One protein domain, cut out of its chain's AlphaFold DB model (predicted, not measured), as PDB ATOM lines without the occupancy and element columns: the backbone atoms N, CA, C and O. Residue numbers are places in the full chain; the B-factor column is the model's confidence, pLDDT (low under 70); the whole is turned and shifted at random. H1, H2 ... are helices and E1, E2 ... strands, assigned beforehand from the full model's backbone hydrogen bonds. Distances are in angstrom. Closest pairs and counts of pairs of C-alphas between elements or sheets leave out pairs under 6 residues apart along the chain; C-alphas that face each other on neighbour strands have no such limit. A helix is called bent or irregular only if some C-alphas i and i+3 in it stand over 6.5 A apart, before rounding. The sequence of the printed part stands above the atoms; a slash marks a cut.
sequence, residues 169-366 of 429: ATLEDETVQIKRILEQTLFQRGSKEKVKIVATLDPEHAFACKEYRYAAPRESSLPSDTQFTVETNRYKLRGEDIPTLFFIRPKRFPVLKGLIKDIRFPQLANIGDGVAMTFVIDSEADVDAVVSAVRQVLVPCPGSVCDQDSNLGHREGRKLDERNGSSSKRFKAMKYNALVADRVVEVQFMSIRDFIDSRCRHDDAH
ATOM      1  N   ALA A 169      24.611  23.254  59.567       83.12
ATOM      2  CA  ALA A 169      23.314  23.465  60.218       83.12
ATOM      3  C   ALA A 169      23.186  24.872  60.829       83.12
ATOM      4  O   ALA A 169      22.164  25.530  60.674       83.12
ATOM      5  N   THR A 170      24.255  25.374  61.455       84.69
ATOM      6  CA  THR A 170      24.296  26.740  61.989       84.69
ATOM      7  C   THR A 170      24.156  27.774  60.872       84.69
ATOM      8  O   THR A 170      23.363  28.700  60.998       84.69
ATOM      9  N   LEU A 171      24.870  27.605  59.755       86.12
ATOM     10  CA  LEU A 171      24.783  28.520  58.612       86.12
ATOM     11  C   LEU A 171      23.408  28.484  57.933       86.12
ATOM     12  O   LEU A 171      22.952  29.504  57.415       86.12
ATOM     13  N   GLU A 172      22.749  27.328  57.912       89.56
ATOM     14  CA  GLU A 172      21.381  27.173  57.414       89.56
ATOM     15  C   GLU A 172      20.381  27.919  58.302       89.56
ATOM     16  O   GLU A 172      19.615  28.744  57.796       89.56
ATOM     17  N   ASP A 173      20.449  27.708  59.617       88.81
ATOM     18  CA  ASP A 173      19.609  28.409  60.590       88.81
ATOM     19  C   ASP A 173      19.816  29.928  60.521       88.81
ATOM     20  O   ASP A 173      18.855  30.698  60.451       88.81
ATOM     21  N   GLU A 174      21.068  30.377  60.463       85.88
ATOM     22  CA  GLU A 174      21.411  31.792  60.324       85.88
ATOM     23  C   GLU A 174      20.938  32.371  58.999       85.88
ATOM     24  O   GLU A 174      20.403  33.474  58.970       85.88
ATOM     25  N   THR A 175      21.059  31.628  57.899       90.81
ATOM     26  CA  THR A 175      20.528  32.055  56.600       90.81
ATOM     27  C   THR A 175      19.025  32.323  56.692       90.81
ATOM     28  O   THR A 175      18.546  33.335  56.175       90.81
ATOM     29  N   VAL A 176      18.271  31.460  57.380       91.38
ATOM     30  CA  VAL A 176      16.828  31.650  57.595       91.38
ATOM     31  C   VAL A 176      16.553  32.882  58.455       91.38
ATOM     32  O   VAL A 176      15.667  33.675  58.124       91.38
ATOM     33  N   GLN A 177      17.300  33.067  59.544       89.31
ATOM     34  CA  GLN A 177      17.131  34.209  60.446       89.31
ATOM     35  C   GLN A 177      17.466  35.531  59.753       89.31
ATOM     36  O   GLN A 177      16.647  36.449  59.747       89.31
ATOM     37  N   ILE A 178      18.618  35.600  59.088       88.56
ATOM     38  CA  ILE A 178      19.055  36.764  58.323       88.56
ATOM     39  C   ILE A 178      18.036  37.085  57.227       88.56
ATOM     40  O   ILE A 178      17.636  38.237  57.083       88.56
ATOM     41  N   LYS A 179      17.538  36.079  56.494       90.69
ATOM     42  CA  LYS A 179      16.488  36.287  55.487       90.69
ATOM     43  C   LYS A 179      15.256  36.967  56.080       90.69
ATOM     44  O   LYS A 179      14.755  37.917  55.488       90.69
ATOM     45  N   ARG A 180      14.777  36.504  57.239       90.00
ATOM     46  CA  ARG A 180      13.615  37.096  57.924       90.00
ATOM     47  C   ARG A 180      13.878  38.545  58.330       90.00
ATOM     48  O   ARG A 180      13.021  39.393  58.101       90.00
ATOM     49  N   ILE A 181      15.058  38.833  58.881       88.56
ATOM     50  CA  ILE A 181      15.466  40.196  59.257       88.56
ATOM     51  C   ILE A 181      15.464  41.105  58.025       88.56
ATOM     52  O   ILE A 181      14.896  42.194  58.059       88.56
ATOM     53  N   LEU A 182      16.037  40.651  56.910       88.44
ATOM     54  CA  LEU A 182      16.085  41.423  55.668       88.44
ATOM     55  C   LEU A 182      14.696  41.642  55.063       88.44
ATOM     56  O   LEU A 182      14.373  42.761  54.672       88.44
ATOM     57  N   GLU A 183      13.834  40.622  55.063       89.44
ATOM     58  CA  GLU A 183      12.430  40.761  54.652       89.44
ATOM     59  C   GLU A 183      11.671  41.814  55.477       89.44
ATOM     60  O   GLU A 183      10.777  42.479  54.953       89.44
ATOM     61  N   GLN A 184      12.054  42.025  56.737       87.94
ATOM     62  CA  GLN A 184      11.438  43.009  57.629       87.94
ATOM     63  C   GLN A 184      12.090  44.391  57.616       87.94
ATOM     64  O   GLN A 184      11.460  45.340  58.083       87.94
ATOM     65  N   THR A 185      13.328  44.529  57.147       87.25
ATOM     66  CA  THR A 185      14.103  45.778  57.275       87.25
ATOM     67  C   THR A 185      14.460  46.396  55.934       87.25
ATOM     68  O   THR A 185      14.365  47.611  55.794       87.25
ATOM     69  N   LEU A 186      14.805  45.570  54.947       88.94
ATOM     70  CA  LEU A 186      15.299  46.003  53.647       88.94
ATOM     71  C   LEU A 186      14.181  46.140  52.607       88.94
ATOM     72  O   LEU A 186      14.205  47.065  51.797       88.94
ATOM     73  N   PHE A 187      13.192  45.242  52.627       91.62
ATOM     74  CA  PHE A 187      12.127  45.211  51.621       91.62
ATOM     75  C   PHE A 187      10.843  45.918  52.079       91.62
ATOM     76  O   PHE A 187      10.522  46.014  53.272       91.62
ATOM     77  N   GLN A 188      10.095  46.447  51.111       91.88
ATOM     78  CA  GLN A 188       8.784  47.043  51.344       91.88
ATOM     79  C   GLN A 188       7.799  45.974  51.836       91.88
ATOM     80  O   GLN A 188       7.773  44.834  51.365       91.88
ATOM     81  N   ARG A 189       6.960  46.334  52.811       89.75
ATOM     82  CA  ARG A 189       5.985  45.395  53.374       89.75
ATOM     83  C   ARG A 189       4.983  44.981  52.292       89.75
ATOM     84  O   ARG A 189       4.358  45.833  51.679       89.75
ATOM     85  N   GLY A 190       4.811  43.674  52.098       88.19
ATOM     86  CA  GLY A 190       3.860  43.128  51.123       88.19
ATOM     87  C   GLY A 190       4.345  43.132  49.671       88.19
ATOM     88  O   GLY A 190       3.614  42.665  48.810       88.19
ATOM     89  N   SER A 191       5.577  43.572  49.381       91.94
ATOM     90  CA  SER A 191       6.104  43.601  48.006       91.94
ATOM     91  C   SER A 191       6.546  42.238  47.468       91.94
ATOM     92  O   SER A 191       7.109  42.169  46.380       91.94
ATOM     93  N   LYS A 192       6.434  41.176  48.269       92.88
ATOM     94  CA  LYS A 192       6.939  39.848  47.923       92.88
ATOM     95  C   LYS A 192       6.020  39.201  46.896       92.88
ATOM     96  O   LYS A 192       4.882  38.860  47.207       92.88
ATOM     97  N   GLU A 193       6.552  38.967  45.709       92.12
ATOM     98  CA  GLU A 193       5.836  38.379  44.582       92.12
ATOM     99  C   GLU A 193       6.555  37.115  44.107       92.12
ATOM    100  O   GLU A 193       7.763  37.136  43.873       92.12
ATOM    101  N   LYS A 194       5.828  36.003  43.943       91.44
ATOM    102  CA  LYS A 194       6.403  34.785  43.359       91.44
ATOM    103  C   LYS A 194       6.427  34.915  41.837       91.44
ATOM    104  O   LYS A 194       5.376  35.053  41.219       91.44
ATOM    105  N   VAL A 195       7.610  34.796  41.244       90.75
ATOM    106  CA  VAL A 195       7.833  34.941  39.801       90.75
ATOM    107  C   VAL A 195       8.537  33.713  39.226       90.75
ATOM    108  O   VAL A 195       9.293  33.033  39.925       90.75
ATOM    109  N   LYS A 196       8.298  33.434  37.943       90.25
ATOM    110  CA  LYS A 196       9.030  32.432  37.160       90.25
ATOM    111  C   LYS A 196       9.757  33.146  36.030       90.25
ATOM    112  O   LYS A 196       9.129  33.872  35.270       90.25
ATOM    113  N   ILE A 197      11.065  32.961  35.931       89.44
ATOM    114  CA  ILE A 197      11.878  33.507  34.840       89.44
ATOM    115  C   ILE A 197      12.028  32.413  33.797       89.44
ATOM    116  O   ILE A 197      12.295  31.259  34.143       89.44
ATOM    117  N   VAL A 198      11.843  32.785  32.538       88.81
ATOM    118  CA  VAL A 198      11.989  31.919  31.369       88.81
ATOM    119  C   VAL A 198      12.916  32.627  30.396       88.81
ATOM    120  O   VAL A 198      12.684  33.800  30.102       88.81
ATOM    121  N   ALA A 199      13.954  31.940  29.923       87.94
ATOM    122  CA  ALA A 199      14.917  32.517  28.992       87.94
ATOM    123  C   ALA A 199      15.179  31.614  27.782       87.94
ATOM    124  O   ALA A 199      15.275  30.386  27.908       87.94
ATOM    125  N   THR A 200      15.330  32.264  26.629       87.19
ATOM    126  CA  THR A 200      15.830  31.668  25.389       87.19
ATOM    127  C   THR A 200      17.319  31.976  25.281       87.19
ATOM    128  O   THR A 200      17.756  33.112  25.499       87.19
ATOM    129  N   LEU A 201      18.106  30.954  24.960       84.69
ATOM    130  CA  LEU A 201      19.560  31.044  24.860       84.69
ATOM    131  C   LEU A 201      19.988  31.090  23.397       84.69
ATOM    132  O   LEU A 201      19.298  30.550  22.536       84.69
ATOM    133  N   ASP A 202      21.122  31.727  23.130       83.25
ATOM    134  CA  ASP A 202      21.708  31.838  21.797       83.25
ATOM    135  C   ASP A 202      22.827  30.797  21.594       83.25
ATOM    136  O   ASP A 202      23.937  30.992  22.104       83.25
ATOM    137  N   PRO A 203      22.588  29.697  20.852       79.44
ATOM    138  CA  PRO A 203      23.601  28.667  20.632       79.44
ATOM    139  C   PRO A 203      24.840  29.172  19.881       79.44
ATOM    140  O   PRO A 203      25.919  28.609  20.065       79.44
ATOM    141  N   GLU A 204      24.714  30.226  19.066       82.38
ATOM    142  CA  GLU A 204      25.824  30.802  18.293       82.38
ATOM    143  C   GLU A 204      26.760  31.631  19.182       82.38
ATOM    144  O   GLU A 204      27.958  31.728  18.920       82.38
ATOM    145  N   HIS A 205      26.242  32.150  20.297       77.81
ATOM    146  CA  HIS A 205      26.979  32.982  21.248       77.81
ATOM    147  C   HIS A 205      27.191  32.270  22.585       77.81
ATOM    148  O   HIS A 205      26.944  32.823  23.658       77.81
ATOM    149  N   ALA A 206      27.660  31.021  22.520       76.81
ATOM    150  CA  ALA A 206      27.960  30.195  23.689       76.81
ATOM    151  C   ALA A 206      26.780  30.085  24.675       76.81
ATOM    152  O   ALA A 206      26.985  30.076  25.890       76.81
ATOM    153  N   PHE A 207      25.552  29.989  24.160       80.44
ATOM    154  CA  PHE A 207      24.320  29.890  24.950       80.44
ATOM    155  C   PHE A 207      24.113  31.075  25.907       80.44
ATOM    156  O   PHE A 207      23.549  30.920  26.991       80.44
ATOM    157  N   ALA A 208      24.575  32.267  25.515       82.25
ATOM    158  CA  ALA A 208      24.257  33.506  26.215       82.25
ATOM    159  C   ALA A 208      22.744  33.767  26.215       82.25
ATOM    160  O   ALA A 208      22.022  33.361  25.301       82.25
ATOM    161  N   CYS A 209      22.261  34.466  27.237       86.00
ATOM    162  CA  CYS A 209      20.877  34.897  27.336       86.00
ATOM    163  C   CYS A 209      20.537  35.840  26.173       86.00
ATOM    164  O   CYS A 209      20.974  36.991  26.147       86.00
ATOM    165  N   LYS A 210      19.707  35.368  25.238       86.25
ATOM    166  CA  LYS A 210      19.197  36.179  24.127       86.25
ATOM    167  C   LYS A 210      18.070  37.082  24.614       86.25
ATOM    168  O   LYS A 210      18.142  38.307  24.533       86.25
ATOM    169  N   GLU A 211      17.049  36.452  25.181       87.62
ATOM    170  CA  GLU A 211      15.841  37.093  25.689       87.62
ATOM    171  C   GLU A 211      15.369  36.370  26.949       87.62
ATOM    172  O   GLU A 211      15.541  35.158  27.096       87.62
ATOM    173  N   TYR A 212      14.751  37.117  27.860       90.25
ATOM    174  CA  TYR A 212      14.098  36.562  29.037       90.25
ATOM    175  C   TYR A 212      12.757  37.253  29.262       90.25
ATOM    176  O   TYR A 212      12.557  38.409  28.886       90.25
ATOM    177  N   ARG A 213      11.840  36.543  29.915       89.19
ATOM    178  CA  ARG A 213      10.553  37.084  30.355       89.19
ATOM    179  C   ARG A 213      10.146  36.519  31.705       89.19
ATOM    180  O   ARG A 213      10.581  35.440  32.113       89.19
ATOM    181  N   TYR A 214       9.234  37.230  32.357       88.38
ATOM    182  CA  TYR A 214       8.491  36.711  33.495       88.38
ATOM    183  C   TYR A 214       7.282  35.911  32.995       88.38
ATOM    184  O   TYR A 214       6.454  36.413  32.238       88.38
ATOM    185  N   ALA A 215       7.208  34.648  33.396       81.19
ATOM    186  CA  ALA A 215       6.094  33.747  33.152       81.19
ATOM    187  C   ALA A 215       5.218  33.634  34.403       81.19
ATOM    188  O   ALA A 215       5.688  33.809  35.536       81.19
ATOM    189  N   ALA A 216       3.950  33.270  34.212       75.19
ATOM    190  CA  ALA A 216       3.123  32.888  35.347       75.19
ATOM    191  C   ALA A 216       3.705  31.603  35.977       75.19
ATOM    192  O   ALA A 216       4.056  30.673  35.246       75.19
ATOM    193  N   PRO A 217       3.771  31.470  37.318       66.50
ATOM    194  CA  PRO A 217       4.315  30.263  37.954       66.50
ATOM    195  C   PRO A 217       3.617  28.959  37.529       66.50
ATOM    196  O   PRO A 217       4.219  27.894  37.565       66.50
ATOM    197  N   ARG A 218       2.350  29.037  37.098       66.62
ATOM    198  CA  ARG A 218       1.550  27.893  36.627       66.62
ATOM    199  C   ARG A 218       1.556  27.701  35.106       66.62
ATOM    200  O   ARG A 218       0.836  26.843  34.613       66.62
ATOM    201  N   GLU A 219       2.327  28.494  34.362       66.56
ATOM    202  CA  GLU A 219       2.443  28.349  32.911       66.56
ATOM    203  C   GLU A 219       3.150  27.018  32.597       66.56
ATOM    204  O   GLU A 219       4.346  26.845  32.868       66.56
ATOM    205  N   SER A 220       2.362  26.055  32.105       55.16
ATOM    206  CA  SER A 220       2.767  24.675  31.812       55.16
ATOM    207  C   SER A 220       3.288  24.492  30.387       55.16
ATOM    208  O   SER A 220       4.029  23.549  30.129       55.16
ATOM    209  N   SER A 221       2.926  25.389  29.467       57.25
ATOM    210  CA  SER A 221       3.404  25.406  28.085       57.25
ATOM    211  C   SER A 221       4.542  26.412  27.942       57.25
ATOM    212  O   SER A 221       4.311  27.606  27.758       57.25
ATOM    213  N   LEU A 222       5.776  25.931  28.053       60.22
ATOM    214  CA  LEU A 222       6.960  26.716  27.717       60.22
ATOM    215  C   LEU A 222       7.273  26.540  26.220       60.22
ATOM    216  O   LEU A 222       7.065  25.441  25.700       60.22
ATOM    217  N   PRO A 223       7.758  27.581  25.521       59.56
ATOM    218  CA  PRO A 223       8.299  27.443  24.170       59.56
ATOM    219  C   PRO A 223       9.327  26.304  24.080       59.56
ATOM    220  O   PRO A 223      10.089  26.091  25.025       59.56
ATOM    221  N   SER A 224       9.364  25.568  22.964       58.28
ATOM    222  CA  SER A 224      10.240  24.391  22.802       58.28
ATOM    223  C   SER A 224      11.738  24.718  22.842       58.28
ATOM    224  O   SER A 224      12.555  23.830  23.066       58.28
ATOM    225  N   ASP A 225      12.095  25.980  22.627       59.69
ATOM    226  CA  ASP A 225      13.439  26.557  22.697       59.69
ATOM    227  C   ASP A 225      13.788  27.129  24.085       59.69
ATOM    228  O   ASP A 225      14.887  27.649  24.281       59.69
ATOM    229  N   THR A 226      12.885  27.018  25.067       57.69
ATOM    230  CA  THR A 226      13.169  27.397  26.456       57.69
ATOM    231  C   THR A 226      14.221  26.462  27.040       57.69
ATOM    232  O   THR A 226      13.958  25.282  27.270       57.69
ATOM    233  N   GLN A 227      15.398  27.008  27.341       69.31
ATOM    234  CA  GLN A 227      16.530  26.232  27.857       69.31
ATOM    235  C   GLN A 227      16.890  26.578  29.307       69.31
ATOM    236  O   GLN A 227      17.638  25.839  29.942       69.31
ATOM    237  N   PHE A 228      16.317  27.647  29.871       81.12
ATOM    238  CA  PHE A 228      16.505  28.007  31.276       81.12
ATOM    239  C   PHE A 228      15.196  28.457  31.928       81.12
ATOM    240  O   PHE A 228      14.479  29.310  31.396       81.12
ATOM    241  N   THR A 229      14.902  27.911  33.113       83.12
ATOM    242  CA  THR A 229      13.791  28.368  33.957       83.12
ATOM    243  C   THR A 229      14.157  28.371  35.433       83.12
ATOM    244  O   THR A 229      14.853  27.478  35.912       83.12
ATOM    245  N   VAL A 230      13.664  29.364  36.176       86.75
ATOM    246  CA  VAL A 230      13.822  29.426  37.635       86.75
ATOM    247  C   VAL A 230      12.614  30.089  38.290       86.75
ATOM    248  O   VAL A 230      12.132  31.126  37.832       86.75
ATOM    249  N   GLU A 231      12.120  29.501  39.377       87.44
ATOM    250  CA  GLU A 231      11.110  30.120  40.237       87.44
ATOM    251  C   GLU A 231      11.776  30.807  41.427       87.44
ATOM    252  O   GLU A 231      12.621  30.224  42.107       87.44
ATOM    253  N   THR A 232      11.386  32.048  41.710       89.31
ATOM    254  CA  THR A 232      11.940  32.817  42.828       89.31
ATOM    255  C   THR A 232      10.944  33.857  43.344       89.31
ATOM    256  O   THR A 232       9.786  33.894  42.928       89.31
ATOM    257  N   ASN A 233      11.377  34.682  44.297       90.44
ATOM    258  CA  ASN A 233      10.618  35.823  44.785       90.44
ATOM    259  C   ASN A 233      11.257  37.131  44.312       90.44
ATOM    260  O   ASN A 233      12.473  37.311  44.419       90.44
ATOM    261  N   ARG A 234      10.406  38.045  43.856       91.88
ATOM    262  CA  ARG A 234      10.717  39.437  43.554       91.88
ATOM    263  C   ARG A 234      10.254  40.319  44.710       91.88
ATOM    264  O   ARG A 234       9.218  40.053  45.318       91.88
ATOM    265  N   TYR A 235      11.043  41.335  45.029       93.38
ATOM    266  CA  TYR A 235      10.805  42.288  46.111       93.38
ATOM    267  C   TYR A 235      10.995  43.714  45.597       93.38
ATOM    268  O   TYR A 235      11.611  43.923  44.556       93.38
ATOM    269  N   LYS A 236      10.511  44.696  46.358       92.69
ATOM    270  CA  LYS A 236      10.847  46.112  46.190       92.69
ATOM    271  C   LYS A 236      11.626  46.570  47.417       92.69
ATOM    272  O   LYS A 236      11.279  46.182  48.538       92.69
ATOM    273  N   LEU A 237      12.687  47.347  47.229       90.12
ATOM    274  CA  LEU A 237      13.496  47.870  48.334       90.12
ATOM    275  C   LEU A 237      12.768  49.019  49.034       90.12
ATOM    276  O   LEU A 237      11.990  49.752  48.431       90.12
ATOM    277  N   ARG A 238      12.978  49.206  50.336       85.44
ATOM    278  CA  ARG A 238      12.445  50.400  51.007       85.44
ATOM    279  C   ARG A 238      13.145  51.644  50.479       85.44
ATOM    280  O   ARG A 238      14.365  51.675  50.429       85.44
ATOM    281  N   GLY A 239      12.360  52.657  50.127       81.00
ATOM    282  CA  GLY A 239      12.875  53.909  49.568       81.00
ATOM    283  C   GLY A 239      13.110  53.886  48.057       81.00
ATOM    284  O   GLY A 239      13.216  54.955  47.479       81.00
ATOM    285  N   GLU A 240      13.098  52.713  47.415       83.56
ATOM    286  CA  GLU A 240      13.300  52.567  45.968       83.56
ATOM    287  C   GLU A 240      12.206  51.677  45.365       83.56
ATOM    288  O   GLU A 240      11.994  50.550  45.818       83.56
ATOM    289  N   ASP A 241      11.519  52.130  44.314       86.19
ATOM    290  CA  ASP A 241      10.477  51.325  43.650       86.19
ATOM    291  C   ASP A 241      11.036  50.352  42.595       86.19
ATOM    292  O   ASP A 241      10.349  49.970  41.650       86.19
ATOM    293  N   ILE A 242      12.296  49.942  42.753       88.56
ATOM    294  CA  ILE A 242      13.012  49.088  41.802       88.56
ATOM    295  C   ILE A 242      12.755  47.610  42.147       88.56
ATOM    296  O   ILE A 242      13.134  47.151  43.236       88.56
ATOM    297  N   PRO A 243      12.139  46.823  41.243       90.19
ATOM    298  CA  PRO A 243      11.963  45.391  41.443       90.19
ATOM    299  C   PRO A 243      13.314  44.668  41.479       90.19
ATOM    300  O   PRO A 243      14.145  44.814  40.588       90.19
ATOM    301  N   THR A 244      13.533  43.864  42.516       93.38
ATOM    302  CA  THR A 244      14.788  43.145  42.750       93.38
ATOM    303  C   THR A 244      14.500  41.706  43.164       93.38
ATOM    304  O   THR A 244      13.700  41.455  44.069       93.38
ATOM    305  N   LEU A 245      15.159  40.738  42.534       94.50
ATOM    306  CA  LEU A 245      15.131  39.352  43.001       94.50
ATOM    307  C   LEU A 245      16.178  39.178  44.093       94.50
ATOM    308  O   LEU A 245      17.301  39.670  43.979       94.50
ATOM    309  N   PHE A 246      15.824  38.438  45.138       92.81
ATOM    310  CA  PHE A 246      16.702  38.234  46.280       92.81
ATOM    311  C   PHE A 246      16.921  36.753  46.560       92.81
ATOM    312  O   PHE A 246      15.982  35.996  46.826       92.81
ATOM    313  N   PHE A 247      18.191  36.363  46.550       92.38
ATOM    314  CA  PHE A 247      18.656  35.031  46.893       92.38
ATOM    315  C   PHE A 247      19.594  35.123  48.089       92.38
ATOM    316  O   PHE A 247      20.466  35.985  48.152       92.38
ATOM    317  N   ILE A 248      19.449  34.194  49.024       90.81
ATOM    318  CA  ILE A 248      20.366  34.035  50.147       90.81
ATOM    319  C   ILE A 248      20.605  32.550  50.357       90.81
ATOM    320  O   ILE A 248      19.671  31.749  50.274       90.81
ATOM    321  N   ARG A 249      21.865  32.180  50.568       90.56
ATOM    322  CA  ARG A 249      22.265  30.790  50.767       90.56
ATOM    323  C   ARG A 249      23.476  30.692  51.691       90.56
ATOM    324  O   ARG A 249      24.354  31.559  51.610       90.56
ATOM    325  N   PRO A 250      23.597  29.613  52.478       88.62
ATOM    326  CA  PRO A 250      24.877  29.264  53.063       88.62
ATOM    327  C   PRO A 250      25.860  28.919  51.937       88.62
ATOM    328  O   PRO A 250      25.493  28.366  50.891       88.62
ATOM    329  N   LYS A 251      27.132  29.260  52.122       81.25
ATOM    330  CA  LYS A 251      28.184  28.826  51.208       81.25
ATOM    331  C   LYS A 251      28.514  27.372  51.475       81.25
ATOM    332  O   LYS A 251      28.767  26.975  52.605       81.25
ATOM    333  N   ARG A 252      28.565  26.595  50.400       76.44
ATOM    334  CA  ARG A 252      28.975  25.195  50.444       76.44
ATOM    335  C   ARG A 252      30.492  25.131  50.646       76.44
ATOM    336  O   ARG A 252      31.230  25.684  49.834       76.44
ATOM    337  N   PHE A 253      30.923  24.511  51.744       75.88
ATOM    338  CA  PHE A 253      32.323  24.398  52.188       75.88
ATOM    339  C   PHE A 253      33.110  25.727  52.180       75.88
ATOM    340  O   PHE A 253      34.009  25.908  51.358       75.88
ATOM    341  N   PRO A 254      32.851  26.656  53.121       69.94
ATOM    342  CA  PRO A 254      33.605  27.912  53.241       69.94
ATOM    343  C   PRO A 254      35.129  27.700  53.347       69.94
ATOM    344  O   PRO A 254      35.906  28.473  52.783       69.94
ATOM    345  N   VAL A 255      35.546  26.584  53.964       70.19
ATOM    346  CA  VAL A 255      36.940  26.107  54.022       70.19
ATOM    347  C   VAL A 255      37.577  26.027  52.637       70.19
ATOM    348  O   VAL A 255      38.718  26.439  52.479       70.19
ATOM    349  N   LEU A 256      36.854  25.552  51.618       73.88
ATOM    350  CA  LEU A 256      37.377  25.400  50.259       73.88
ATOM    351  C   LEU A 256      37.758  26.754  49.648       73.88
ATOM    352  O   LEU A 256      38.791  26.882  48.996       73.88
ATOM    353  N   LYS A 257      36.953  27.793  49.907       67.81
ATOM    354  CA  LYS A 257      37.279  29.169  49.509       67.81
ATOM    355  C   LYS A 257      38.516  29.671  50.257       67.81
ATOM    356  O   LYS A 257      39.343  30.337  49.640       67.81
ATOM    357  N   GLY A 258      38.639  29.328  51.542       62.91
ATOM    358  CA  GLY A 258      39.842  29.552  52.343       62.91
ATOM    359  C   GLY A 258      41.069  28.889  51.722       62.91
ATOM    360  O   GLY A 258      42.041  29.576  51.471       62.91
ATOM    361  N   LEU A 259      40.996  27.612  51.340       64.75
ATOM    362  CA  LEU A 259      42.100  26.907  50.677       64.75
ATOM    363  C   LEU A 259      42.521  27.603  49.371       64.75
ATOM    364  O   LEU A 259      43.700  27.883  49.183       64.75
ATOM    365  N   ILE A 260      41.571  27.983  48.508       63.12
ATOM    366  CA  ILE A 260      41.862  28.708  47.251       63.12
ATOM    367  C   ILE A 260      42.531  30.061  47.525       63.12
ATOM    368  O   ILE A 260      43.451  30.466  46.810       63.12
ATOM    369  N   LYS A 261      42.052  30.786  48.542       54.91
ATOM    370  CA  LYS A 261      42.529  32.134  48.864       54.91
ATOM    371  C   LYS A 261      43.834  32.126  49.649       54.91
ATOM    372  O   LYS A 261      44.688  32.940  49.337       54.91
ATOM    373  N   ASP A 262      44.030  31.208  50.584       50.00
ATOM    374  CA  ASP A 262      45.202  31.135  51.461       50.00
ATOM    375  C   ASP A 262      46.439  30.616  50.722       50.00
ATOM    376  O   ASP A 262      47.552  31.038  51.027       50.00
ATOM    377  N   ILE A 263      46.262  29.781  49.689       45.12
ATOM    378  CA  ILE A 263      47.363  29.316  48.826       45.12
ATOM    379  C   ILE A 263      47.978  30.471  48.017       45.12
ATOM    380  O   ILE A 263      49.176  30.445  47.723       45.12
ATOM    381  N   ARG A 264      47.188  31.501  47.676       34.88
ATOM    382  CA  ARG A 264      47.647  32.682  46.920       34.88
ATOM    383  C   ARG A 264      47.854  33.931  47.786       34.88
ATOM    384  O   ARG A 264      48.750  34.716  47.491       34.88
ATOM    385  N   PHE A 265      47.059  34.113  48.841       38.84
ATOM    386  CA  PHE A 265      46.965  35.326  49.666       38.84
ATOM    387  C   PHE A 265      46.589  35.006  51.137       38.84
ATOM    388  O   PHE A 265      45.474  35.314  51.567       38.84
ATOM    389  N   PRO A 266      47.514  34.453  51.948       36.66
ATOM    390  CA  PRO A 266      47.281  34.081  53.357       36.66
ATOM    391  C   PRO A 266      46.688  35.193  54.245       36.66
ATOM    392  O   PRO A 266      46.057  34.942  55.267       36.66
ATOM    393  N   GLN A 267      46.902  36.451  53.868       32.84
ATOM    394  CA  GLN A 267      46.411  37.650  54.544       32.84
ATOM    395  C   GLN A 267      44.916  37.944  54.309       32.84
ATOM    396  O   GLN A 267      44.381  38.848  54.951       32.84
ATOM    397  N   LEU A 268      44.262  37.217  53.394       36.62
ATOM    398  CA  LEU A 268      42.854  37.370  53.009       36.62
ATOM    399  C   LEU A 268      41.987  36.166  53.413       36.62
ATOM    400  O   LEU A 268      40.880  36.027  52.881       36.62
ATOM    401  N   ALA A 269      42.468  35.328  54.343       44.97
ATOM    402  CA  ALA A 269      41.753  34.221  54.982       44.97
ATOM    403  C   ALA A 269      40.508  34.733  55.732       44.97
ATOM    404  O   ALA A 269      40.475  34.842  56.959       44.97
ATOM    405  N   ASN A 270      39.488  35.158  54.991       47.09
ATOM    406  CA  ASN A 270      38.317  35.809  55.551       47.09
ATOM    407  C   ASN A 270      37.358  34.714  56.020       47.09
ATOM    408  O   ASN A 270      36.425  34.336  55.312       47.09
ATOM    409  N   ILE A 271      37.622  34.201  57.225       48.56
ATOM    410  CA  ILE A 271      36.812  33.193  57.931       48.56
ATOM    411  C   ILE A 271      35.348  33.658  58.073       48.56
ATOM    412  O   ILE A 271      34.470  32.838  58.272       48.56
ATOM    413  N   GLY A 272      35.068  34.952  57.867       55.62
ATOM    414  CA  GLY A 272      33.747  35.575  57.906       55.62
ATOM    415  C   GLY A 272      32.699  35.033  56.924       55.62
ATOM    416  O   GLY A 272      31.517  35.020  57.249       55.62
ATOM    417  N   ASP A 273      33.104  34.582  55.741       67.12
ATOM    418  CA  ASP A 273      32.237  34.485  54.561       67.12
ATOM    419  C   ASP A 273      31.507  33.129  54.434       67.12
ATOM    420  O   ASP A 273      31.796  32.314  53.556       67.12
ATOM    421  N   GLY A 274      30.584  32.869  55.363       75.31
ATOM    422  CA  GLY A 274      29.793  31.630  55.427       75.31
ATOM    423  C   GLY A 274      28.427  31.716  54.744       75.31
ATOM    424  O   GLY A 274      27.834  30.687  54.430       75.31
ATOM    425  N   VAL A 275      27.938  32.927  54.479       83.06
ATOM    426  CA  VAL A 275      26.625  33.191  53.878       83.06
ATOM    427  C   VAL A 275      26.810  34.120  52.682       83.06
ATOM    428  O   VAL A 275      27.588  35.071  52.732       83.06
ATOM    429  N   ALA A 276      26.103  33.828  51.593       87.50
ATOM    430  CA  ALA A 276      26.084  34.640  50.385       87.50
ATOM    431  C   ALA A 276      24.683  35.193  50.138       87.50
ATOM    432  O   ALA A 276      23.702  34.447  50.188       87.50
ATOM    433  N   MET A 277      24.609  36.471  49.788       90.38
ATOM    434  CA  MET A 277      23.409  37.130  49.287       90.38
ATOM    435  C   MET A 277      23.616  37.546  47.841       90.38
ATOM    436  O   MET A 277      24.697  37.986  47.454       90.38
ATOM    437  N   THR A 278      22.572  37.430  47.035       92.88
ATOM    438  CA  THR A 278      22.580  37.883  45.650       92.88
ATOM    439  C   THR A 278      21.313  38.670  45.368       92.88
ATOM    440  O   THR A 278      20.205  38.154  45.520       92.88
ATOM    441  N   PHE A 279      21.506  39.916  44.955       93.31
ATOM    442  CA  PHE A 279      20.484  40.804  44.432       93.31
ATOM    443  C   PHE A 279      20.590  40.790  42.909       93.31
ATOM    444  O   PHE A 279      21.655  41.064  42.352       93.31
ATOM    445  N   VAL A 280      19.499  40.422  42.248       94.38
ATOM    446  CA  VAL A 280      19.416  40.393  40.786       94.38
ATOM    447  C   VAL A 280      18.452  41.481  40.349       94.38
ATOM    448  O   VAL A 280      17.315  41.520  40.823       94.38
ATOM    449  N   ILE A 281      18.929  42.368  39.485       92.94
ATOM    450  CA  ILE A 281      18.232  43.590  39.080       92.94
ATOM    451  C   ILE A 281      17.866  43.490  37.598       92.94
ATOM    452  O   ILE A 281      18.672  43.032  36.791       92.94
ATOM    453  N   ASP A 282      16.646  43.893  37.239       87.31
ATOM    454  CA  ASP A 282      16.163  43.794  35.853       87.31
ATOM    455  C   ASP A 282      16.953  44.703  34.902       87.31
ATOM    456  O   ASP A 282      17.336  44.283  33.812       87.31
ATOM    457  N   SER A 283      17.220  45.935  35.333       82.25
ATOM    458  CA  SER A 283      17.912  46.960  34.557       82.25
ATOM    459  C   SER A 283      19.335  47.173  35.068       82.25
ATOM    460  O   SER A 283      19.551  47.406  36.256       82.25
ATOM    461  N   GLU A 284      20.316  47.160  34.164       76.56
ATOM    462  CA  GLU A 284      21.706  47.508  34.496       76.56
ATOM    463  C   GLU A 284      21.837  48.945  35.022       76.56
ATOM    464  O   GLU A 284      22.644  49.197  35.913       76.56
ATOM    465  N   ALA A 285      21.002  49.871  34.534       82.31
ATOM    466  CA  ALA A 285      21.015  51.270  34.963       82.31
ATOM    467  C   ALA A 285      20.603  51.451  36.437       82.31
ATOM    468  O   ALA A 285      21.006  52.417  37.078       82.31
ATOM    469  N   ASP A 286      19.845  50.497  36.981       85.44
ATOM    470  CA  ASP A 286      19.308  50.559  38.341       85.44
ATOM    471  C   ASP A 286      20.239  49.906  39.378       85.44
ATOM    472  O   ASP A 286      19.996  49.991  40.585       85.44
ATOM    473  N   VAL A 287      21.321  49.252  38.931       83.62
ATOM    474  CA  VAL A 287      22.222  48.489  39.809       83.62
ATOM    475  C   VAL A 287      22.832  49.379  40.888       83.62
ATOM    476  O   VAL A 287      22.835  48.996  42.057       83.62
ATOM    477  N   ASP A 288      23.307  50.572  40.531       82.56
ATOM    478  CA  ASP A 288      23.958  51.473  41.487       82.56
ATOM    479  C   ASP A 288      22.976  52.048  42.516       82.56
ATOM    480  O   ASP A 288      23.318  52.158  43.700       82.56
ATOM    481  N   ALA A 289      21.742  52.351  42.100       86.12
ATOM    482  CA  ALA A 289      20.679  52.788  43.005       86.12
ATOM    483  C   ALA A 289      20.353  51.688  44.027       86.12
ATOM    484  O   ALA A 289      20.354  51.930  45.237       86.12
ATOM    485  N   VAL A 290      20.199  50.445  43.559       88.38
ATOM    486  CA  VAL A 290      19.972  49.272  44.416       88.38
ATOM    487  C   VAL A 290      21.151  49.021  45.358       88.38
ATOM    488  O   VAL A 290      20.949  48.816  46.556       88.38
ATOM    489  N   VAL A 291      22.390  49.072  44.862       86.06
ATOM    490  CA  VAL A 291      23.599  48.928  45.691       86.06
ATOM    491  C   VAL A 291      23.626  49.987  46.789       86.06
ATOM    492  O   VAL A 291      23.903  49.654  47.944       86.06
ATOM    493  N   SER A 292      23.331  51.244  46.451       83.69
ATOM    494  CA  SER A 292      23.281  52.357  47.400       83.69
ATOM    495  C   SER A 292      22.219  52.129  48.479       83.69
ATOM    496  O   SER A 292      22.542  52.173  49.668       83.69
ATOM    497  N   ALA A 293      20.991  51.783  48.086       86.00
ATOM    498  CA  ALA A 293      19.890  51.520  49.010       86.00
ATOM    499  C   ALA A 293      20.193  50.350  49.958       86.00
ATOM    500  O   ALA A 293      20.021  50.458  51.174       86.00
ATOM    501  N   VAL A 294      20.730  49.241  49.434       86.75
ATOM    502  CA  VAL A 294      21.129  48.096  50.265       86.75
ATOM    503  C   VAL A 294      22.263  48.481  51.217       86.75
ATOM    504  O   VAL A 294      22.222  48.119  52.393       86.75
ATOM    505  N   ARG A 295      23.251  49.258  50.758       81.50
ATOM    506  CA  ARG A 295      24.342  49.732  51.622       81.50
ATOM    507  C   ARG A 295      23.818  50.587  52.770       81.50
ATOM    508  O   ARG A 295      24.206  50.352  53.906       81.50
ATOM    509  N   GLN A 296      22.912  51.526  52.517       78.75
ATOM    510  CA  GLN A 296      22.369  52.391  53.571       78.75
ATOM    511  C   GLN A 296      21.717  51.604  54.716       78.75
ATOM    512  O   GLN A 296      21.828  52.005  55.874       78.75
ATOM    513  N   VAL A 297      21.083  50.470  54.408       76.31
ATOM    514  CA  VAL A 297      20.401  49.632  55.403       76.31
ATOM    515  C   VAL A 297      21.350  48.632  56.073       76.31
ATOM    516  O   VAL A 297      21.240  48.401  57.274       76.31
ATOM    517  N   LEU A 298      22.286  48.036  55.324       75.19
ATOM    518  CA  LEU A 298      23.147  46.954  55.826       75.19
ATOM    519  C   LEU A 298      24.489  47.418  56.417       75.19
ATOM    520  O   LEU A 298      25.182  46.609  57.025       75.19
ATOM    521  N   VAL A 299      24.891  48.679  56.220       65.56
ATOM    522  CA  VAL A 299      26.257  49.168  56.510       65.56
ATOM    523  C   VAL A 299      26.418  50.088  57.747       65.56
ATOM    524  O   VAL A 299      27.523  50.602  57.912       65.56
ATOM    525  N   PRO A 300      25.466  50.337  58.675       51.25
ATOM    526  CA  PRO A 300      25.724  51.289  59.768       51.25
ATOM    527  C   PRO A 300      26.670  50.738  60.882       51.25
ATOM    528  O   PRO A 300      26.208  50.354  61.945       51.25
ATOM    529  N   CYS A 301      27.985  50.705  60.573       39.38
ATOM    530  CA  CYS A 301      29.286  50.679  61.300       39.38
ATOM    531  C   CYS A 301      29.432  50.280  62.800       39.38
ATOM    532  O   CYS A 301      28.516  50.500  63.582       39.38
ATOM    533  N   PRO A 302      30.644  49.842  63.265       37.44
ATOM    534  CA  PRO A 302      31.970  50.014  62.647       37.44
ATOM    535  C   PRO A 302      32.734  48.708  62.352       37.44
ATOM    536  O   PRO A 302      32.917  47.862  63.223       37.44
ATOM    537  N   GLY A 303      33.287  48.592  61.138       32.91
ATOM    538  CA  GLY A 303      34.277  47.552  60.828       32.91
ATOM    539  C   GLY A 303      34.379  47.171  59.354       32.91
ATOM    540  O   GLY A 303      34.043  46.052  58.998       32.91
ATOM    541  N   SER A 304      34.873  48.095  58.526       39.53
ATOM    542  CA  SER A 304      35.379  47.877  57.161       39.53
ATOM    543  C   SER A 304      34.427  47.208  56.156       39.53
ATOM    544  O   SER A 304      34.389  45.985  56.019       39.53
ATOM    545  N   VAL A 305      33.773  48.023  55.318       44.12
ATOM    546  CA  VAL A 305      33.374  47.575  53.974       44.12
ATOM    547  C   VAL A 305      34.660  47.291  53.205       44.12
ATOM    548  O   VAL A 305      35.307  48.197  52.687       44.12
ATOM    549  N   CYS A 306      35.076  46.030  53.177       51.41
ATOM    550  CA  CYS A 306      36.092  45.590  52.237       51.41
ATOM    551  C   CYS A 306      35.374  45.365  50.908       51.41
ATOM    552  O   CYS A 306      34.787  44.293  50.707       51.41
ATOM    553  N   ASP A 307      35.371  46.386  50.044       51.62
ATOM    554  CA  ASP A 307      35.054  46.195  48.629       51.62
ATOM    555  C   ASP A 307      35.869  44.981  48.147       51.62
ATOM    556  O   ASP A 307      37.075  44.893  48.394       51.62
ATOM    557  N   GLN A 308      35.188  43.989  47.568       54.81
ATOM    558  CA  GLN A 308      35.882  42.903  46.888       54.81
ATOM    559  C   GLN A 308      36.123  43.346  45.448       54.81
ATOM    560  O   GLN A 308      35.322  44.105  44.897       54.81
ATOM    561  N   ASP A 309      37.183  42.835  44.830       48.56
ATOM    562  CA  ASP A 309      37.448  43.073  43.417       48.56
ATOM    563  C   ASP A 309      36.192  42.719  42.589       48.56
ATOM    564  O   ASP A 309      35.735  41.569  42.554       48.56
ATOM    565  N   SER A 310      35.586  43.751  41.998       47.72
ATOM    566  CA  SER A 310      34.314  43.705  41.270       47.72
ATOM    567  C   SER A 310      34.579  43.697  39.773       47.72
ATOM    568  O   SER A 310      35.392  44.484  39.288       47.72
ATOM    569  N   ASN A 311      33.836  42.869  39.039       48.72
ATOM    570  CA  ASN A 311      33.889  42.848  37.574       48.72
ATOM    571  C   ASN A 311      32.742  43.630  36.924       48.72
ATOM    572  O   ASN A 311      32.654  43.696  35.702       48.72
ATOM    573  N   LEU A 312      31.866  44.227  37.735       52.47
ATOM    574  CA  LEU A 312      30.862  45.183  37.287       52.47
ATOM    575  C   LEU A 312      31.437  46.583  37.541       52.47
ATOM    576  O   LEU A 312      31.472  47.068  38.676       52.47
ATOM    577  N   GLY A 313      32.031  47.159  36.498       46.47
ATOM    578  CA  GLY A 313      32.724  48.443  36.540       46.47
ATOM    579  C   GLY A 313      31.804  49.581  36.118       46.47
ATOM    580  O   GLY A 313      31.817  49.964  34.957       46.47
ATOM    581  N   HIS A 314      31.037  50.141  37.054       39.81
ATOM    582  CA  HIS A 314      30.254  51.365  36.820       39.81
ATOM    583  C   HIS A 314      30.590  52.500  37.800       39.81
ATOM    584  O   HIS A 314      29.770  53.350  38.113       39.81
ATOM    585  N   ARG A 315      31.852  52.596  38.235       36.59
ATOM    586  CA  ARG A 315      32.395  53.882  38.702       36.59
ATOM    587  C   ARG A 315      33.385  54.412  37.680       36.59
ATOM    588  O   ARG A 315      34.457  53.830  37.529       36.59
ATOM    589  N   GLU A 316      32.979  55.483  36.996       31.88
ATOM    590  CA  GLU A 316      33.807  56.487  36.308       31.88
ATOM    591  C   GLU A 316      35.243  56.021  36.000       31.88
ATOM    592  O   GLU A 316      36.190  56.303  36.734       31.88
ATOM    593  N   GLY A 317      35.415  55.249  34.924       32.78
ATOM    594  CA  GLY A 317      36.743  54.934  34.390       32.78
ATOM    595  C   GLY A 317      37.583  53.915  35.173       32.78
ATOM    596  O   GLY A 317      38.749  53.714  34.824       32.78
ATOM    597  N   ARG A 318      37.043  53.222  36.187       40.44
ATOM    598  CA  ARG A 318      37.744  52.072  36.784       40.44
ATOM    599  C   ARG A 318      37.668  50.869  35.843       40.44
ATOM    600  O   ARG A 318      36.617  50.252  35.693       40.44
ATOM    601  N   LYS A 319      38.803  50.539  35.220       39.16
ATOM    602  CA  LYS A 319      39.024  49.255  34.540       39.16
ATOM    603  C   LYS A 319      38.706  48.103  35.502       39.16
ATOM    604  O   LYS A 319      38.929  48.246  36.705       39.16
ATOM    605  N   LEU A 320      38.223  46.975  34.957       47.62
ATOM    606  CA  LEU A 320      38.306  45.655  35.602       47.62
ATOM    607  C   LEU A 320      39.629  45.589  36.365       47.62
ATOM    608  O   LEU A 320      40.661  45.892  35.764       47.62
ATOM    609  N   ASP A 321      39.616  45.262  37.659       44.75
ATOM    610  CA  ASP A 321      40.885  45.126  38.369       44.75
ATOM    611  C   ASP A 321      41.671  43.987  37.710       44.75
ATOM    612  O   ASP A 321      41.359  42.810  37.882       44.75
ATOM    613  N   GLU A 322      42.687  44.343  36.923       45.22
ATOM    614  CA  GLU A 322      43.567  43.397  36.235       45.22
ATOM    615  C   GLU A 322      44.300  42.487  37.239       45.22
ATOM    616  O   GLU A 322      44.814  41.433  36.864       45.22
ATOM    617  N   ARG A 323      44.315  42.853  38.532       41.97
ATOM    618  CA  ARG A 323      44.869  42.058  39.636       41.97
ATOM    619  C   ARG A 323      43.886  41.039  40.207       41.97
ATOM    620  O   ARG A 323      44.325  40.153  40.945       41.97
ATOM    621  N   ASN A 324      42.605  41.085  39.834       47.81
ATOM    622  CA  ASN A 324      41.598  40.099  40.224       47.81
ATOM    623  C   ASN A 324      41.783  38.778  39.460       47.81
ATOM    624  O   ASN A 324      40.902  38.305  38.747       47.81
ATOM    625  N   GLY A 325      42.930  38.120  39.641       47.66
ATOM    626  CA  GLY A 325      43.214  36.798  39.065       47.66
ATOM    627  C   GLY A 325      42.369  35.671  39.673       47.66
ATOM    628  O   GLY A 325      42.556  34.489  39.347       47.66
ATOM    629  N   SER A 326      41.483  36.019  40.609       47.72
ATOM    630  CA  SER A 326      40.561  35.098  41.234       47.72
ATOM    631  C   SER A 326      39.263  34.974  40.460       47.72
ATOM    632  O   SER A 326      38.797  33.854  40.458       47.72
ATOM    633  N   SER A 327      38.697  35.990  39.794       54.72
ATOM    634  CA  SER A 327      37.406  35.860  39.085       54.72
ATOM    635  C   SER A 327      37.493  36.043  37.564       54.72
ATOM    636  O   SER A 327      38.334  36.795  37.091       54.72
ATOM    637  N   SER A 328      36.659  35.334  36.786       62.16
ATOM    638  CA  SER A 328      36.620  35.515  35.321       62.16
ATOM    639  C   SER A 328      36.147  36.926  34.968       62.16
ATOM    640  O   SER A 328      35.136  37.381  35.503       62.16
ATOM    641  N   LYS A 329      36.818  37.572  34.001       65.12
ATOM    642  CA  LYS A 329      36.428  38.881  33.450       65.12
ATOM    643  C   LYS A 329      35.015  38.884  32.849       65.12
ATOM    644  O   LYS A 329      34.387  39.937  32.805       65.12
ATOM    645  N   ARG A 330      34.508  37.728  32.398       71.38
ATOM    646  CA  ARG A 330      33.158  37.580  31.828       71.38
ATOM    647  C   ARG A 330      32.079  37.353  32.888       71.38
ATOM    648  O   ARG A 330      30.905  37.574  32.615       71.38
ATOM    649  N   PHE A 331      32.459  36.963  34.108       75.12
ATOM    650  CA  PHE A 331      31.543  36.886  35.243       75.12
ATOM    651  C   PHE A 331      31.320  38.286  35.828       75.12
ATOM    652  O   PHE A 331      32.107  38.760  36.655       75.12
ATOM    653  N   LYS A 332      30.248  38.957  35.401       77.94
ATOM    654  CA  LYS A 332      29.934  40.334  35.798       77.94
ATOM    655  C   LYS A 332      29.099  40.368  37.071       77.94
ATOM    656  O   LYS A 332      27.943  39.959  37.102       77.94
ATOM    657  N   ALA A 333      29.701  40.858  38.149       80.44
ATOM    658  CA  ALA A 333      28.984  41.127  39.384       80.44
ATOM    659  C   ALA A 333      29.725  42.139  40.257       80.44
ATOM    660  O   ALA A 333      30.958  42.113  40.326       80.44
ATOM    661  N   MET A 334      28.959  42.957  40.976       81.31
ATOM    662  CA  MET A 334      29.471  43.805  42.048       81.31
ATOM    663  C   MET A 334      29.433  43.055  43.374       81.31
ATOM    664  O   MET A 334      28.442  42.391  43.672       81.31
ATOM    665  N   LYS A 335      30.513  43.128  44.160       78.31
ATOM    666  CA  LYS A 335      30.651  42.370  45.411       78.31
ATOM    667  C   LYS A 335      31.235  43.213  46.535       78.31
ATOM    668  O   LYS A 335      32.216  43.923  46.346       78.31
ATOM    669  N   TYR A 336      30.685  43.060  47.732       76.00
ATOM    670  CA  TYR A 336      31.312  43.529  48.967       76.00
ATOM    671  C   TYR A 336      30.953  42.602  50.128       76.00
ATOM    672  O   TYR A 336      30.032  41.794  50.026       76.00
ATOM    673  N   ASN A 337      31.694  42.692  51.230       74.25
ATOM    674  CA  ASN A 337      31.316  42.021  52.475       74.25
ATOM    675  C   ASN A 337      30.557  42.996  53.382       74.25
ATOM    676  O   ASN A 337      30.979  44.144  53.522       74.25
ATOM    677  N   ALA A 338      29.471  42.539  54.001       75.50
ATOM    678  CA  ALA A 338      28.692  43.291  54.986       75.50
ATOM    679  C   ALA A 338      28.587  42.523  56.304       75.50
ATOM    680  O   ALA A 338      28.704  41.300  56.310       75.50
ATOM    681  N   LEU A 339      28.339  43.231  57.403       75.44
ATOM    682  CA  LEU A 339      28.002  42.633  58.691       75.44
ATOM    683  C   LEU A 339      26.481  42.713  58.877       75.44
ATOM    684  O   LEU A 339      25.934  43.804  58.987       75.44
ATOM    685  N   VAL A 340      25.795  41.572  58.898       76.50
ATOM    686  CA  VAL A 340      24.338  41.488  59.074       76.50
ATOM    687  C   VAL A 340      24.050  40.568  60.251       76.50
ATOM    688  O   VAL A 340      24.384  39.388  60.191       76.50
ATOM    689  N   ALA A 341      23.441  41.107  61.313       75.88
ATOM    690  CA  ALA A 341      23.183  40.382  62.565       75.88
ATOM    691  C   ALA A 341      24.446  39.666  63.097       75.88
ATOM    692  O   ALA A 341      24.454  38.453  63.281       75.88
ATOM    693  N   ASP A 342      25.539  40.424  63.254       70.81
ATOM    694  CA  ASP A 342      26.864  39.952  63.694       70.81
ATOM    695  C   ASP A 342      27.544  38.904  62.794       70.81
ATOM    696  O   ASP A 342      28.631  38.411  63.109       70.81
ATOM    697  N   ARG A 343      26.968  38.605  61.623       74.81
ATOM    698  CA  ARG A 343      27.548  37.690  60.641       74.81
ATOM    699  C   ARG A 343      28.115  38.446  59.451       74.81
ATOM    700  O   ARG A 343      27.455  39.299  58.864       74.81
ATOM    701  N   VAL A 344      29.340  38.106  59.061       75.38
ATOM    702  CA  VAL A 344      29.908  38.592  57.801       75.38
ATOM    703  C   VAL A 344      29.246  37.843  56.641       75.38
ATOM    704  O   VAL A 344      29.201  36.615  56.621       75.38
ATOM    705  N   VAL A 345      28.737  38.585  55.667       78.38
ATOM    706  CA  VAL A 345      28.036  38.061  54.496       78.38
ATOM    707  C   VAL A 345      28.672  38.630  53.233       78.38
ATOM    708  O   VAL A 345      28.881  39.840  53.139       78.38
ATOM    709  N   GLU A 346      28.941  37.783  52.237       81.56
ATOM    710  CA  GLU A 346      29.243  38.261  50.883       81.56
ATOM    711  C   GLU A 346      27.953  38.695  50.190       81.56
ATOM    712  O   GLU A 346      27.050  37.888  49.963       81.56
ATOM    713  N   VAL A 347      27.889  39.969  49.823       84.75
ATOM    714  CA  VAL A 347      26.764  40.565  49.112       84.75
ATOM    715  C   VAL A 347      27.148  40.756  47.653       84.75
ATOM    716  O   VAL A 347      28.176  41.362  47.353       84.75
ATOM    717  N   GLN A 348      26.324  40.230  46.750       88.81
ATOM    718  CA  GLN A 348      26.546  40.261  45.312       88.81
ATOM    719  C   GLN A 348      25.378  40.927  44.576       88.81
ATOM    720  O   GLN A 348      24.223  40.655  44.887       88.81
ATOM    721  N   PHE A 349      25.685  41.741  43.566       89.19
ATOM    722  CA  PHE A 349      24.720  42.416  42.696       89.19
ATOM    723  C   PHE A 349      25.036  42.092  41.240       89.19
ATOM    724  O   PHE A 349      26.208  42.076  40.853       89.19
ATOM    725  N   MET A 350      24.010  41.810  40.449       90.56
ATOM    726  CA  MET A 350      24.134  41.479  39.027       90.56
ATOM    727  C   MET A 350      22.850  41.838  38.282       90.56
ATOM    728  O   MET A 350      21.775  41.867  38.887       90.56
ATOM    729  N   SER A 351      22.952  42.071  36.975       90.38
ATOM    730  CA  SER A 351      21.768  42.150  36.122       90.38
ATOM    731  C   SER A 351      21.102  40.773  36.004       90.38
ATOM    732  O   SER A 351      21.730  39.736  36.230       90.38
ATOM    733  N   ILE A 352      19.824  40.731  35.635       90.94
ATOM    734  CA  ILE A 352      19.117  39.471  35.372       90.94
ATOM    735  C   ILE A 352      19.714  38.699  34.193       90.94
ATOM    736  O   ILE A 352      19.769  37.471  34.246       90.94
ATOM    737  N   ARG A 353      20.241  39.399  33.182       88.88
ATOM    738  CA  ARG A 353      20.979  38.774  32.078       88.88
ATOM    739  C   ARG A 353      22.255  38.114  32.584       88.88
ATOM    740  O   ARG A 353      22.437  36.929  32.337       88.88
ATOM    741  N   ASP A 354      23.066  38.821  33.373       89.19
ATOM    742  CA  ASP A 354      24.287  38.261  33.969       89.19
ATOM    743  C   ASP A 354      23.980  37.104  34.931       89.19
ATOM    744  O   ASP A 354      24.736  36.136  35.019       89.19
ATOM    745  N   PHE A 355      22.853  37.168  35.645       90.62
ATOM    746  CA  PHE A 355      22.381  36.066  36.476       90.62
ATOM    747  C   PHE A 355      22.079  34.820  35.642       90.62
ATOM    748  O   PHE A 355      22.555  33.744  36.001       90.62
ATOM    749  N   ILE A 356      21.326  34.948  34.546       89.38
ATOM    750  CA  ILE A 356      21.022  33.833  33.636       89.38
ATOM    751  C   ILE A 356      22.320  33.305  33.014       89.38
ATOM    752  O   ILE A 356      22.613  32.116  33.128       89.38
ATOM    753  N   ASP A 357      23.149  34.198  32.475       88.12
ATOM    754  CA  ASP A 357      24.444  33.886  31.871       88.12
ATOM    755  C   ASP A 357      25.353  33.111  32.831       88.12
ATOM    756  O   ASP A 357      25.977  32.119  32.448       88.12
ATOM    757  N   SER A 358      25.358  33.484  34.115       87.31
ATOM    758  CA  SER A 358      26.125  32.782  35.149       87.31
ATOM    759  C   SER A 358      25.706  31.325  35.374       87.31
ATOM    760  O   SER A 358      26.448  30.574  36.016       87.31
ATOM    761  N   ARG A 359      24.527  30.931  34.880       86.12
ATOM    762  CA  ARG A 359      23.930  29.598  35.022       86.12
ATOM    763  C   ARG A 359      23.926  28.783  33.740       86.12
ATOM    764  O   ARG A 359      23.870  27.567  33.848       86.12
ATOM    765  N   CYS A 360      23.937  29.419  32.571       81.94
ATOM    766  CA  CYS A 360      23.716  28.717  31.307       81.94
ATOM    767  C   CYS A 360      24.847  28.859  30.289       81.94
ATOM    768  O   CYS A 360      24.905  28.067  29.351       81.94
ATOM    769  N   ARG A 361      25.760  29.830  30.447       82.25
ATOM    770  CA  ARG A 361      26.784  30.059  29.424       82.25
ATOM    771  C   ARG A 361      27.735  28.890  29.250       82.25
ATOM    772  O   ARG A 361      28.113  28.167  30.166       82.25
ATOM    773  N   HIS A 362      28.192  28.747  28.025       78.19
ATOM    774  CA  HIS A 362      29.186  27.777  27.622       78.19
ATOM    775  C   HIS A 362      30.561  28.454  27.486       78.19
ATOM    776  O   HIS A 362      31.298  28.216  26.532       78.19
ATOM    777  N   ASP A 363      30.936  29.281  28.462       75.06
ATOM    778  CA  ASP A 363      32.267  29.879  28.611       75.06
ATOM    779  C   ASP A 363      32.554  30.226  30.087       75.06
ATOM    780  O   ASP A 363      31.926  29.685  30.999       75.06
ATOM    781  N   ASP A 364      33.548  31.072  30.348       71.50
ATOM    782  CA  ASP A 364      33.990  31.448  31.692       71.50
ATOM    783  C   ASP A 364      33.057  32.442  32.414       71.50
ATOM    784  O   ASP A 364      33.247  32.690  33.607       71.50
ATOM    785  N   ALA A 365      31.999  32.931  31.755       77.94
ATOM    786  CA  ALA A 365      30.904  33.626  32.430       77.94
ATOM    787  C   ALA A 365      30.048  32.672  33.282       77.94
ATOM    788  O   ALA A 365      29.443  33.094  34.269       77.94
ATOM    789  N   HIS A 366      30.022  31.378  32.952       83.81
ATOM    790  CA  HIS A 366      29.286  30.378  33.714       83.81
ATOM    791  C   HIS A 366      30.000  30.035  35.023       83.81
ATOM    792  O   HIS A 366      31.152  29.587  35.049       83.81
TER     793      HIS A 366
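This is residues 169 to 366 of the 429 residues of an uncharacterized protein of Candidatus Uhrbacteria bacterium (UniProt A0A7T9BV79). A strongly twisted sheet of seven strands curls round the short helix H4, while H1 and H3 cover its other face, giving three layers, helices on both faces of one sheet. H2 lies off the sheet, and a long stretch with no named element, residues 299 to 333, joins H3 to the edge strand E6. The printed part has 198 residues with four named helices and seven named strands, in the order H1 E1 E2 E3 E4 H2 E5 H3 E6 E7 H4. The mixed sheet runs E2, E1, E3, E4, E5, E7, E6, and the class is mixed, helices and strands. The whole is compact and rounded, with a radius of gyration of the C-alphas of 17.4 A and spans of 50 by 40 by 39 A.

H1, residues 169 to 185, begins at C-alpha 169 (23.314, 23.465, 60.218) and is 24.3 A long. E1 is residues 193 to 202, 28.5 A, and E2 is residues 208 to 215. E3, residues 226 to 236, is 27.3 A long, and E4 is residues 243 to 250, 23.7 A. H2 is residues 254 to 264 and E5 residues 275 to 281. H3, residues 284 to 298, is 21.4 A long and irregular: C-alphas 285 and 288 are 7.2 A apart. E6 is residues 334 to 340, and E7 is residues 343 to 351, 25.6 A. H4, residues 352 to 360, ends at C-alpha 360 (23.716, 28.717, 31.307).

E1 and E2 form an antiparallel hairpin, with N 213 and O 198 2.9 A apart. E1 and E3 are antiparallel, with N 195 and O 232 at 2.9 A. E3 bends by 58 degrees at residue 232 and pairs with E4 over its residues 234 to 236, N 235 and O 244 at 2.8 A. E4 and E5 are antiparallel, with N 247 and O 278 at 2.9 A. E5 and E7 are parallel, with N 279 and O 348 at 2.8 A, and the hairpin E6 and E7 has N 345 and O 338 at 2.8 A. H1 is on the sheet, over E5, at a height over the sheet of 7.6 A; its closest C-alphas to E4 are those of Leu 171 and Pro 250, 5.6 A. H3 is on the sheet at a height of 7.3 A; its closest C-alphas to E7 are those of Glu 284 and Ser 351, 5.6 A. H4 is on the opposite face from H3; its closest C-alphas to E2 are those of Ala 208 and Asp 357, 5.7 A. Every O i to N i+4 pair is within hydrogen-bond range in H1; the figures are 6 of 7 in H2, 9 of 11 in H3 and 4 of 5 in H4.

The C-alphas farthest apart, those of Ser 224 and Pro 302, are 52.1 A apart. The printed part has no cut, and its one long link is H3 to E6, 35 residues. The mean pLDDT of the printed part is 74.6; residues 217 to 227, 254, 257 to 273 and 299 to 329 are under 70.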